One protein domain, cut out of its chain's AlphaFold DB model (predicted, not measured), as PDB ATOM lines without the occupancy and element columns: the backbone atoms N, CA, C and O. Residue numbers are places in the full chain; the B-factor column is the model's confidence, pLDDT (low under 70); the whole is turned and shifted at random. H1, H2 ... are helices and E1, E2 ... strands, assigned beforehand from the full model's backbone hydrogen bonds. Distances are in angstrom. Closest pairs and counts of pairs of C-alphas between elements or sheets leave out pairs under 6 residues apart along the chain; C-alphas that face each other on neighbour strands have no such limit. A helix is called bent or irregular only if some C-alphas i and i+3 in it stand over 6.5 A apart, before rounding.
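This is residues 7 to 83 of the 94 residues of an uncharacterized protein of bioreactor metagenome (UniProt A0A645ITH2). A small parallel sheet of two short strands, E1 and E2, lies at one end of a loose model, and a helical hairpin, H2 and H3, makes the other end. Residues 24 to 28 lead from the sheet out to the hairpin, and H4 leads back from it; H4 meets H5 at about a right angle beside the sheet, while H1 lies next to E1. The printed part has 77 residues, with five named helices and two named strands in the order H1, E1, H2, H3, H4, E2, H5; the class is mostly helix. The whole is loose, with a radius of gyration of the C-alphas of 14.6 A and spans of 41 by 29 by 19 A.

Strand E1 is residues 21 to 23 and strand E2 is residues 72 to 74. Before E1 comes H1, residues 7 to 16, 15.1 A long, beginning at C-alpha 7 at (-4.041, -29.459, 44.319); it is irregular, with C-alphas 12 and 15 7.0 A apart. H2 is residues 29 to 35, 10.1 A long. H3, the longest helix, is residues 41 to 53, 18.3 A long, from C-alpha 41 at (-6.744, -35.541, 16.585). H4 is residues 56 to 66, 15.2 A long. H5 is residues 76 to 82, 10.0 A long, ending at C-alpha 82 at (14.084, -27.022, 40.004).

E1 and E2 are parallel neighbours, with 36 degrees between their directions. N 23 and O 73 are within hydrogen-bond range at 2.9 A, as are N 73 and O 21 at 2.9 A. E1, H2, H3, H4 and E2 form a strand-helix-strand unit, two parallel neighbour strands with helices between them along the chain. The closest C-alphas of H1 and E1, those of Ile 10 and Ile 21, are 7.5 A apart. H1 and E2 are apart. The closest C-alphas of E1 and H5, those of Leu 23 and Ile 78, are 7.6 A apart. H4 and H5 touch, closest at the C-alphas of Asp 56 and Val 81, 6.0 A apart, and are about perpendicular at 89 degrees. H3 and H4 meet only through their link. H2 and H3 form a helical hairpin, a shallow tilt of 30 degrees, opposite ways; H3 touches H2 with residues 44 to 47 alone, closest at the C-alphas of Leu 29 and Ala 47, 6.5 A apart. H2 is apart from H4, E2 and H5. Each O i to N i+4 pair is within hydrogen-bond range in H2, H3 and H4, against 4 of 6 in H1 and 2 of 3 in H5.

The two C-alphas farthest apart, those of Gly 37 and Gly 68, are 41.1 A apart. The printed part has no cut, and its six links between named elements are tight. The mean pLDDT of the printed part is 94.4, and no printed residue is under 70.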
ATOM      1  N   GLU A   7      -3.746 -29.790  42.918       92.56
ATOM      2  CA  GLU A   7      -4.041 -29.459  44.319       92.56
ATOM      3  C   GLU A   7      -5.327 -30.140  44.804       92.56
ATOM      4  O   GLU A   7      -5.324 -30.731  45.883       92.56
ATOM      5  N   ALA A   8      -6.374 -30.179  43.972       94.56
ATOM      6  CA  ALA A   8      -7.610 -30.890  44.296       94.56
ATOM      7  C   ALA A   8      -7.393 -32.405  44.440       94.56
ATOM      8  O   ALA A   8      -8.032 -33.052  45.270       94.56
ATOM      9  N   VAL A   9      -6.482 -32.983  43.648       94.31
ATOM     10  CA  VAL A   9      -6.107 -34.400  43.780       94.31
ATOM     11  C   VAL A   9      -5.352 -34.625  45.086       94.31
ATOM     12  O   VAL A   9      -5.670 -35.562  45.811       94.31
ATOM     13  N   ILE A  10      -4.380 -33.764  45.402       95.25
ATOM     14  CA  ILE A  10      -3.607 -33.837  46.649       95.25
ATOM     15  C   ILE A  10      -4.543 -33.787  47.854       95.25
ATOM     16  O   ILE A  10      -4.435 -34.642  48.729       95.25
ATOM     17  N   GLU A  11      -5.478 -32.839  47.890       95.75
ATOM     18  CA  GLU A  11      -6.441 -32.697  48.986       95.75
ATOM     19  C   GLU A  11      -7.284 -33.964  49.172       95.75
ATOM     20  O   GLU A  11      -7.402 -34.470  50.286       95.75
ATOM     21  N   GLN A  12      -7.797 -34.533  48.078       96.88
ATOM     22  CA  GLN A  12      -8.634 -35.733  48.128       96.88
ATOM     23  C   GLN A  12      -7.879 -36.986  48.576       96.88
ATOM     24  O   GLN A  12      -8.451 -37.823  49.273       96.88
ATOM     25  N   VAL A  13      -6.611 -37.147  48.181       95.62
ATOM     26  CA  VAL A  13      -5.837 -38.350  48.535       95.62
ATOM     27  C   VAL A  13      -5.121 -38.228  49.879       95.62
ATOM     28  O   VAL A  13      -4.826 -39.254  50.486       95.62
ATOM     29  N   SER A  14      -4.863 -37.009  50.366       96.00
ATOM     30  CA  SER A  14      -4.094 -36.764  51.598       96.00
ATOM     31  C   SER A  14      -4.589 -37.554  52.820       96.00
ATOM     32  O   SER A  14      -3.743 -38.112  53.514       96.00
ATOM     33  N   PRO A  15      -5.908 -37.705  53.078       97.00
ATOM     34  CA  PRO A  15      -6.398 -38.494  54.214       97.00
ATOM     35  C   PRO A  15      -6.065 -39.992  54.146       97.00
ATOM     36  O   PRO A  15      -6.146 -40.682  55.159       97.00
ATOM     37  N   PHE A  16      -5.725 -40.505  52.962       97.06
ATOM     38  CA  PHE A  16      -5.503 -41.930  52.708       97.06
ATOM     39  C   PHE A  16      -4.024 -42.282  52.491       97.06
ATOM     40  O   PHE A  16      -3.686 -43.461  52.388       97.06
ATOM     41  N   VAL A  17      -3.140 -41.285  52.401       96.56
ATOM     42  CA  VAL A  17      -1.706 -41.485  52.166       96.56
ATOM     43  C   VAL A  17      -0.957 -41.470  53.493       96.56
ATOM     44  O   VAL A  17      -1.047 -40.516  54.257       96.56
ATOM     45  N   THR A  18      -0.188 -42.526  53.753       93.81
ATOM     46  CA  THR A  18       0.569 -42.696  55.004       93.81
ATOM     47  C   THR A  18       2.037 -42.285  54.908       93.81
ATOM     48  O   THR A  18       2.632 -41.975  55.934       93.81
ATOM     49  N   ASP A  19       2.617 -42.298  53.706       93.75
ATOM     50  CA  ASP A  19       4.029 -41.977  53.470       93.75
ATOM     51  C   ASP A  19       4.172 -40.693  52.644       93.75
ATOM     52  O   ASP A  19       4.437 -39.626  53.191       93.75
ATOM     53  N   ALA A  20       3.942 -40.769  51.328       95.50
ATOM     54  CA  ALA A  20       4.147 -39.630  50.443       95.50
ATOM     55  C   ALA A  20       3.302 -39.661  49.162       95.50
ATOM     56  O   ALA A  20       3.038 -40.710  48.570       95.50
ATOM     57  N   ILE A  21       2.969 -38.467  48.673       96.12
ATOM     58  CA  ILE A  21       2.400 -38.206  47.352       96.12
ATOM     59  C   ILE A  21       3.540 -37.821  46.409       96.12
ATOM     60  O   ILE A  21       4.151 -36.758  46.530       96.12
ATOM     61  N   TRP A  22       3.816 -38.684  45.435       95.12
ATOM     62  CA  TRP A  22       4.907 -38.489  44.485       95.12
ATOM     63  C   TRP A  22       4.458 -37.740  43.230       95.12
ATOM     64  O   TRP A  22       3.744 -38.287  42.386       95.12
ATOM     65  N   LEU A  23       4.956 -36.516  43.050       95.19
ATOM     66  CA  LEU A  23       4.656 -35.684  41.885       95.19
ATOM     67  C   LEU A  23       5.732 -35.805  40.802       95.19
ATOM     68  O   LEU A  23       6.935 -35.771  41.064       95.19
ATOM     69  N   GLY A  24       5.289 -35.938  39.550       94.88
ATOM     70  CA  GLY A  24       6.162 -36.106  38.392       94.88
ATOM     71  C   GLY A  24       5.511 -35.704  37.071       94.88
ATOM     72  O   GLY A  24       4.280 -35.746  36.930       94.88
ATOM     73  N   LYS A  25       6.360 -35.357  36.096       94.12
ATOM     74  CA  LYS A  25       5.940 -35.097  34.715       94.12
ATOM     75  C   LYS A  25       5.476 -36.402  34.057       94.12
ATOM     76  O   LYS A  25       6.036 -37.469  34.312       94.12
ATOM     77  N   ALA A  26       4.458 -36.327  33.210       92.44
ATOM     78  CA  ALA A  26       4.019 -37.432  32.378       92.44
ATOM     79  C   ALA A  26       5.120 -37.760  31.359       92.44
ATOM     80  O   ALA A  26       5.578 -36.897  30.611       92.44
ATOM     81  N   ASN A  27       5.572 -39.012  31.351       89.50
ATOM     82  CA  ASN A  27       6.631 -39.464  30.459       89.50
ATOM     83  C   ASN A  27       6.031 -40.167  29.237       89.50
ATOM     84  O   ASN A  27       5.033 -40.872  29.353       89.50
ATOM     85  N   ARG A  28       6.677 -40.009  28.077       89.88
ATOM     86  CA  ARG A  28       6.356 -40.726  26.831       89.88
ATOM     87  C   ARG A  28       4.915 -40.576  26.315       89.88
ATOM     88  O   ARG A  28       4.512 -41.405  25.513       89.88
ATOM     89  N   LEU A  29       4.170 -39.521  26.671       90.69
ATOM     90  CA  LEU A  29       2.774 -39.323  26.226       90.69
ATOM     91  C   LEU A  29       2.586 -39.540  24.713       90.69
ATOM     92  O   LEU A  29       1.827 -40.413  24.310       90.69
ATOM     93  N   ARG A  30       3.346 -38.819  23.877       88.94
ATOM     94  CA  ARG A  30       3.285 -38.954  22.408       88.94
ATOM     95  C   ARG A  30       3.633 -40.354  21.912       88.94
ATOM     96  O   ARG A  30       2.970 -40.879  21.026       88.94
ATOM     97  N   CYS A  31       4.682 -40.938  22.484       91.44
ATOM     98  CA  CYS A  31       5.156 -42.263  22.100       91.44
ATOM     99  C   CYS A  31       4.105 -43.328  22.435       91.44
ATOM    100  O   CYS A  31       3.794 -44.156  21.589       91.44
ATOM    101  N   ASN A  32       3.490 -43.249  23.618       93.00
ATOM    102  CA  ASN A  32       2.444 -44.176  24.036       93.00
ATOM    103  C   ASN A  32       1.206 -44.081  23.132       93.00
ATOM    104  O   ASN A  32       0.675 -45.115  22.748       93.00
ATOM    105  N   LEU A  33       0.780 -42.869  22.751       93.56
ATOM    106  CA  LEU A  33      -0.326 -42.694  21.799       93.56
ATOM    107  C   LEU A  33      -0.008 -43.343  20.446       93.56
ATOM    108  O   LEU A  33      -0.797 -44.133  19.939       93.56
ATOM    109  N   SER A  34       1.181 -43.074  19.901       91.62
ATOM    110  CA  SER A  34       1.603 -43.638  18.616       91.62
ATOM    111  C   SER A  34       1.718 -45.165  18.646       91.62
ATOM    112  O   SER A  34       1.224 -45.824  17.735       91.62
ATOM    113  N   VAL A  35       2.330 -45.739  19.687       94.12
ATOM    114  CA  VAL A  35       2.487 -47.199  19.836       94.12
ATOM    115  C   VAL A  35       1.137 -47.896  19.995       94.12
ATOM    116  O   VAL A  35       0.963 -49.004  19.495       94.12
ATOM    117  N   ASN A  36       0.169 -47.237  20.633       94.38
ATOM    118  CA  ASN A  36      -1.184 -47.761  20.787       94.38
ATOM    119  C   ASN A  36      -2.055 -47.577  19.530       94.38
ATOM    120  O   ASN A  36      -3.214 -47.981  19.542       94.38
ATOM    121  N   GLY A  37      -1.517 -46.988  18.456       93.12
ATOM    122  CA  GLY A  37      -2.252 -46.755  17.215       93.12
ATOM    123  C   GLY A  37      -3.305 -45.651  17.320       93.12
ATOM    124  O   GLY A  37      -4.246 -45.643  16.531       93.12
ATOM    125  N   GLU A  38      -3.166 -44.732  18.280       94.75
ATOM    126  CA  GLU A  38      -4.087 -43.606  18.414       94.75
ATOM    127  C   GLU A  38      -3.925 -42.640  17.235       94.75
ATOM    128  O   GLU A  38      -2.815 -42.213  16.905       94.75
ATOM    129  N   THR A  39      -5.048 -42.286  16.615       92.56
ATOM    130  CA  THR A  39      -5.107 -41.401  15.441       92.56
ATOM    131  C   THR A  39      -6.104 -40.261  15.609       92.56
ATOM    132  O   THR A  39      -6.133 -39.357  14.774       92.56
ATOM    133  N   ASP A  40      -6.884 -40.254  16.693       96.00
ATOM    134  CA  ASP A  40      -7.830 -39.190  16.985       96.00
ATOM    135  C   ASP A  40      -7.092 -37.874  17.282       96.00
ATOM    136  O   ASP A  40      -6.340 -37.734  18.256       96.00
ATOM    137  N   GLU A  41      -7.330 -36.870  16.435       94.69
ATOM    138  CA  GLU A  41      -6.744 -35.541  16.585       94.69
ATOM    139  C   GLU A  41      -7.081 -34.881  17.924       94.69
ATOM    140  O   GLU A  41      -6.286 -34.088  18.432       94.69
ATOM    141  N   THR A  42      -8.254 -35.159  18.491       95.81
ATOM    142  CA  THR A  42      -8.687 -34.576  19.764       95.81
ATOM    143  C   THR A  42      -7.823 -35.090  20.913       95.81
ATOM    144  O   THR A  42      -7.329 -34.294  21.715       95.81
ATOM    145  N   VAL A  43      -7.532 -36.394  20.928       93.75
ATOM    146  CA  VAL A  43      -6.658 -37.042  21.914       93.75
ATOM    147  C   VAL A  43      -5.217 -36.559  21.752       93.75
ATOM    148  O   VAL A  43      -4.546 -36.216  22.728       93.75
ATOM    149  N   ILE A  44      -4.751 -36.455  20.507       94.00
ATOM    150  CA  ILE A  44      -3.426 -35.925  20.170       94.00
ATOM    151  C   ILE A  44      -3.275 -34.480  20.675       94.00
ATOM    152  O   ILE A  44      -2.261 -34.163  21.304       94.00
ATOM    153  N   LYS A  45      -4.277 -33.618  20.457       94.88
ATOM    154  CA  LYS A  45      -4.290 -32.225  20.943       94.88
ATOM    155  C   LYS A  45      -4.340 -32.144  22.468       94.88
ATOM    156  O   LYS A  45      -3.636 -31.317  23.044       94.88
ATOM    157  N   ALA A  46      -5.105 -33.011  23.131       93.44
ATOM    158  CA  ALA A  46      -5.139 -33.076  24.591       93.44
ATOM    159  C   ALA A  46      -3.768 -33.460  25.179       93.44
ATOM    160  O   ALA A  46      -3.309 -32.851  26.144       93.44
ATOM    161  N   ALA A  47      -3.057 -34.411  24.562       93.38
ATOM    162  CA  ALA A  47      -1.699 -34.759  24.979       93.38
ATOM    163  C   ALA A  47      -0.700 -33.609  24.776       93.38
ATOM    164  O   ALA A  47       0.189 -33.428  25.607       93.38
ATOM    165  N   ASP A  48      -0.843 -32.822  23.707       93.50
ATOM    166  CA  ASP A  48      -0.043 -31.606  23.509       93.50
ATOM    167  C   ASP A  48      -0.293 -30.556  24.576       93.50
ATOM    168  O   ASP A  48       0.647 -29.937  25.073       93.50
ATOM    169  N   GLU A  49      -1.559 -30.355  24.926       94.44
ATOM    170  CA  GLU A  49      -1.929 -29.421  25.977       94.44
ATOM    171  C   GLU A  49      -1.354 -29.862  27.318       94.44
ATOM    172  O   GLU A  49      -0.718 -29.072  28.011       94.44
ATOM    173  N   LEU A  50      -1.438 -31.154  27.633       94.44
ATOM    174  CA  LEU A  50      -0.847 -31.695  28.847       94.44
ATOM    175  C   LEU A  50       0.681 -31.516  28.895       94.44
ATOM    176  O   LEU A  50       1.244 -31.256  29.961       94.44
ATOM    177  N   ILE A  51       1.365 -31.616  27.749       93.75
ATOM    178  CA  ILE A  51       2.802 -31.321  27.644       93.75
ATOM    179  C   ILE A  51       3.076 -29.837  27.929       93.75
ATOM    180  O   ILE A  51       4.029 -29.536  28.651       93.75
ATOM    181  N   ARG A  52       2.244 -28.921  27.413       94.19
ATOM    182  CA  ARG A  52       2.355 -27.474  27.667       94.19
ATOM    183  C   ARG A  52       2.087 -27.113  29.125       94.19
ATOM    184  O   ARG A  52       2.871 -26.371  29.711       94.19
ATOM    185  N   ILE A  53       1.051 -27.684  29.739       93.75
ATOM    186  CA  ILE A  53       0.754 -27.516  31.170       93.75
ATOM    187  C   ILE A  53       1.973 -27.910  32.011       93.75
ATOM    188  O   ILE A  53       2.311 -27.231  32.975       93.75
ATOM    189  N   GLN A  54       2.699 -28.952  31.603       93.88
ATOM    190  CA  GLN A  54       3.893 -29.444  32.293       93.88
ATOM    191  C   GLN A  54       5.205 -28.819  31.790       93.88
ATOM    192  O   GLN A  54       6.283 -29.390  32.004       93.88
ATOM    193  N   ALA A  55       5.151 -27.665  31.120       94.94
ATOM    194  CA  ALA A  55       6.338 -26.892  30.774       94.94
ATOM    195  C   ALA A  55       7.133 -26.511  32.032       94.94
ATOM    196  O   ALA A  55       6.583 -26.365  33.123       94.94
ATOM    197  N   ASP A  56       8.445 -26.355  31.880       96.38
ATOM    198  CA  ASP A  56       9.358 -26.208  33.016       96.38
ATOM    199  C   ASP A  56       9.025 -24.998  33.904       96.38
ATOM    200  O   ASP A  56       9.142 -25.095  35.122       96.38
ATOM    201  N   ASP A  57       8.533 -23.898  33.336       96.12
ATOM    202  CA  ASP A  57       8.132 -22.727  34.121       96.12
ATOM    203  C   ASP A  57       6.876 -22.988  34.964       96.12
ATOM    204  O   ASP A  57       6.850 -22.650  36.148       96.12
ATOM    205  N   ASN A  58       5.890 -23.708  34.423       95.38
ATOM    206  CA  ASN A  58       4.717 -24.137  35.188       95.38
ATOM    207  C   ASN A  58       5.103 -25.124  36.298       95.38
ATOM    208  O   ASN A  58       4.557 -25.074  37.399       95.38
ATOM    209  N   ILE A  59       6.079 -26.001  36.038       96.31
ATOM    210  CA  ILE A  59       6.619 -26.917  37.046       96.31
ATOM    211  C   ILE A  59       7.318 -26.158  38.180       96.31
ATOM    212  O   ILE A  59       7.136 -26.525  39.340       96.31
ATOM    213  N   LYS A  60       8.082 -25.100  37.883       96.62
ATOM    214  CA  LYS A  60       8.688 -24.247  38.921       96.62
ATOM    215  C   LYS A  60       7.616 -23.569  39.771       96.62
ATOM    216  O   LYS A  60       7.688 -23.638  40.993       96.62
ATOM    217  N   MET A  61       6.585 -23.004  39.137       95.44
ATOM    218  CA  MET A  61       5.457 -22.398  39.854       95.44
ATOM    219  C   MET A  61       4.747 -23.411  40.757       95.44
ATOM    220  O   MET A  61       4.452 -23.111  41.912       95.44
ATOM    221  N   LEU A  62       4.500 -24.623  40.255       94.94
ATOM    222  CA  LEU A  62       3.908 -25.703  41.037       94.94
ATOM    223  C   LEU A  62       4.781 -26.075  42.243       94.94
ATOM    224  O   LEU A  62       4.275 -26.224  43.354       94.94
ATOM    225  N   TYR A  63       6.088 -26.223  42.024       95.88
ATOM    226  CA  TYR A  63       7.040 -26.513  43.087       95.88
ATOM    227  C   TYR A  63       7.013 -25.431  44.166       95.88
ATOM    228  O   TYR A  63       6.917 -25.756  45.346       95.88
ATOM    229  N   ASP A  64       7.026 -24.154  43.786       96.62
ATOM    230  CA  ASP A  64       7.008 -23.054  44.748       96.62
ATOM    231  C   ASP A  64       5.755 -23.039  45.628       96.62
ATOM    232  O   ASP A  64       5.867 -22.739  46.818       96.62
ATOM    233  N   ARG A  65       4.593 -23.429  45.085       95.69
ATOM    234  CA  ARG A  65       3.347 -23.552  45.859       95.69
ATOM    235  C   ARG A  65       3.364 -24.721  46.844       95.69
ATOM    236  O   ARG A  65       2.802 -24.616  47.928       95.69
ATOM    237  N   LEU A  66       3.999 -25.833  46.477       95.94
ATOM    238  CA  LEU A  66       3.830 -27.119  47.162       95.94
ATOM    239  C   LEU A  66       5.055 -27.599  47.950       95.94
ATOM    240  O   LEU A  66       4.925 -28.512  48.762       95.94
ATOM    241  N   LYS A  67       6.234 -26.992  47.771       95.19
ATOM    242  CA  LYS A  67       7.493 -27.409  48.426       95.19
ATOM    243  C   LYS A  67       7.453 -27.417  49.956       95.19
ATOM    244  O   LYS A  67       8.283 -28.077  50.567       95.19
ATOM    245  N   GLY A  68       6.519 -26.684  50.566       95.56
ATOM    246  CA  GLY A  68       6.321 -26.658  52.016       95.56
ATOM    247  C   GLY A  68       5.450 -27.792  52.566       95.56
ATOM    248  O   GLY A  68       5.358 -27.932  53.781       95.56
ATOM    249  N   ASN A  69       4.798 -28.588  51.712       95.31
ATOM    250  CA  ASN A  69       3.947 -29.687  52.157       95.31
ATOM    251  C   ASN A  69       4.800 -30.941  52.437       95.31
ATOM    252  O   ASN A  69       5.369 -31.500  51.495       95.31
ATOM    253  N   PRO A  70       4.876 -31.424  53.695       93.94
ATOM    254  CA  PRO A  70       5.733 -32.552  54.064       93.94
ATOM    255  C   PRO A  70       5.296 -33.885  53.441       93.94
ATOM    256  O   PRO A  70       6.109 -34.799  53.341       93.94
ATOM    257  N   LEU A  71       4.037 -33.995  53.002       95.94
ATOM    258  CA  LEU A  71       3.504 -35.194  52.356       95.94
ATOM    259  C   LEU A  71       3.936 -35.299  50.884       95.94
ATOM    260  O   LEU A  71       3.757 -36.341  50.262       95.94
ATOM    261  N   ILE A  72       4.477 -34.231  50.289       96.12
ATOM    262  CA  ILE A  72       4.808 -34.193  48.863       96.12
ATOM    263  C   ILE A  72       6.272 -34.560  48.637       96.12
ATOM    264  O   ILE A  72       7.190 -33.952  49.187       96.12
ATOM    265  N   LYS A  73       6.490 -35.520  47.734       95.19
ATOM    266  CA  LYS A  73       7.812 -35.915  47.242       95.19
ATOM    267  C   LYS A  73       7.930 -35.672  45.745       95.19
ATOM    268  O   LYS A  73       6.974 -35.798  44.975       95.19
ATOM    269  N   TRP A  74       9.138 -35.332  45.316       94.50
ATOM    270  CA  TRP A  74       9.419 -34.903  43.951       94.50
ATOM    271  C   TRP A  74      10.105 -36.017  43.177       94.50
ATOM    272  O   TRP A  74      11.191 -36.446  43.550       94.50
ATOM    273  N   LYS A  75       9.522 -36.464  42.062       93.31
ATOM    274  CA  LYS A  75      10.232 -37.358  41.139       93.31
ATOM    275  C   LYS A  75      11.365 -36.621  40.428       93.31
ATOM    276  O   LYS A  75      11.300 -35.411  40.207       93.31
ATOM    277  N   GLU A  76      12.327 -37.391  39.926       92.25
ATOM    278  CA  GLU A  76      13.474 -36.937  39.123       92.25
ATOM    279  C   GLU A  76      13.131 -35.903  38.043       92.25
ATOM    280  O   GLU A  76      13.832 -34.906  37.864       92.25
ATOM    281  N   SER A  77      12.010 -36.104  37.342       93.69
ATOM    282  CA  SER A  77      11.531 -35.183  36.304       93.69
ATOM    283  C   SER A  77      11.278 -33.755  36.802       93.69
ATOM    284  O   SER A  77      11.442 -32.823  36.026       93.69
ATOM    285  N   ILE A  78      10.894 -33.587  38.072       94.94
ATOM    286  CA  ILE A  78      10.668 -32.284  38.705       94.94
ATOM    287  C   ILE A  78      11.975 -31.781  39.306       94.94
ATOM    288  O   ILE A  78      12.362 -30.650  39.029       94.94
ATOM    289  N   LYS A  79      12.708 -32.640  40.035       94.31
ATOM    290  CA  LYS A  79      14.015 -32.302  40.626       94.31
ATOM    291  C   LYS A  79      14.973 -31.694  39.600       94.31
ATOM    292  O   LYS A  79      15.603 -30.680  39.878       94.31
ATOM    293  N   LYS A  80      15.012 -32.255  38.383       93.62
ATOM    294  CA  LYS A  80      15.792 -31.722  37.254       93.62
ATOM    295  C   LYS A  80      15.432 -30.276  36.904       93.62
ATOM    296  O   LYS A  80      16.328 -29.509  36.575       93.62
ATOM    297  N   VAL A  81      14.146 -29.934  36.923       95.12
ATOM    298  CA  VAL A  81      13.643 -28.612  36.527       95.12
ATOM    299  C   VAL A  81      13.955 -27.559  37.588       95.12
ATOM    300  O   VAL A  81      14.281 -26.426  37.247       95.12
ATOM    301  N   VAL A  82      13.886 -27.939  38.867       94.88
ATOM    302  CA  VAL A  82      14.084 -27.022  40.004       94.88
ATOM    303  C   VAL A  82      15.506 -27.036  40.575       94.88
ATOM    304  O   VAL A  82      15.786 -26.322  41.529       94.88
ATOM    305  N   GLY A  83      16.413 -27.832  40.001       92.31
ATOM    306  CA  GLY A  83      17.818 -27.884  40.415       92.31
ATOM    307  C   GLY A  83      18.070 -28.602  41.745       92.31
ATOM    308  O   GLY A  83      19.073 -28.326  42.394       92.31
TER     309      GLY A  83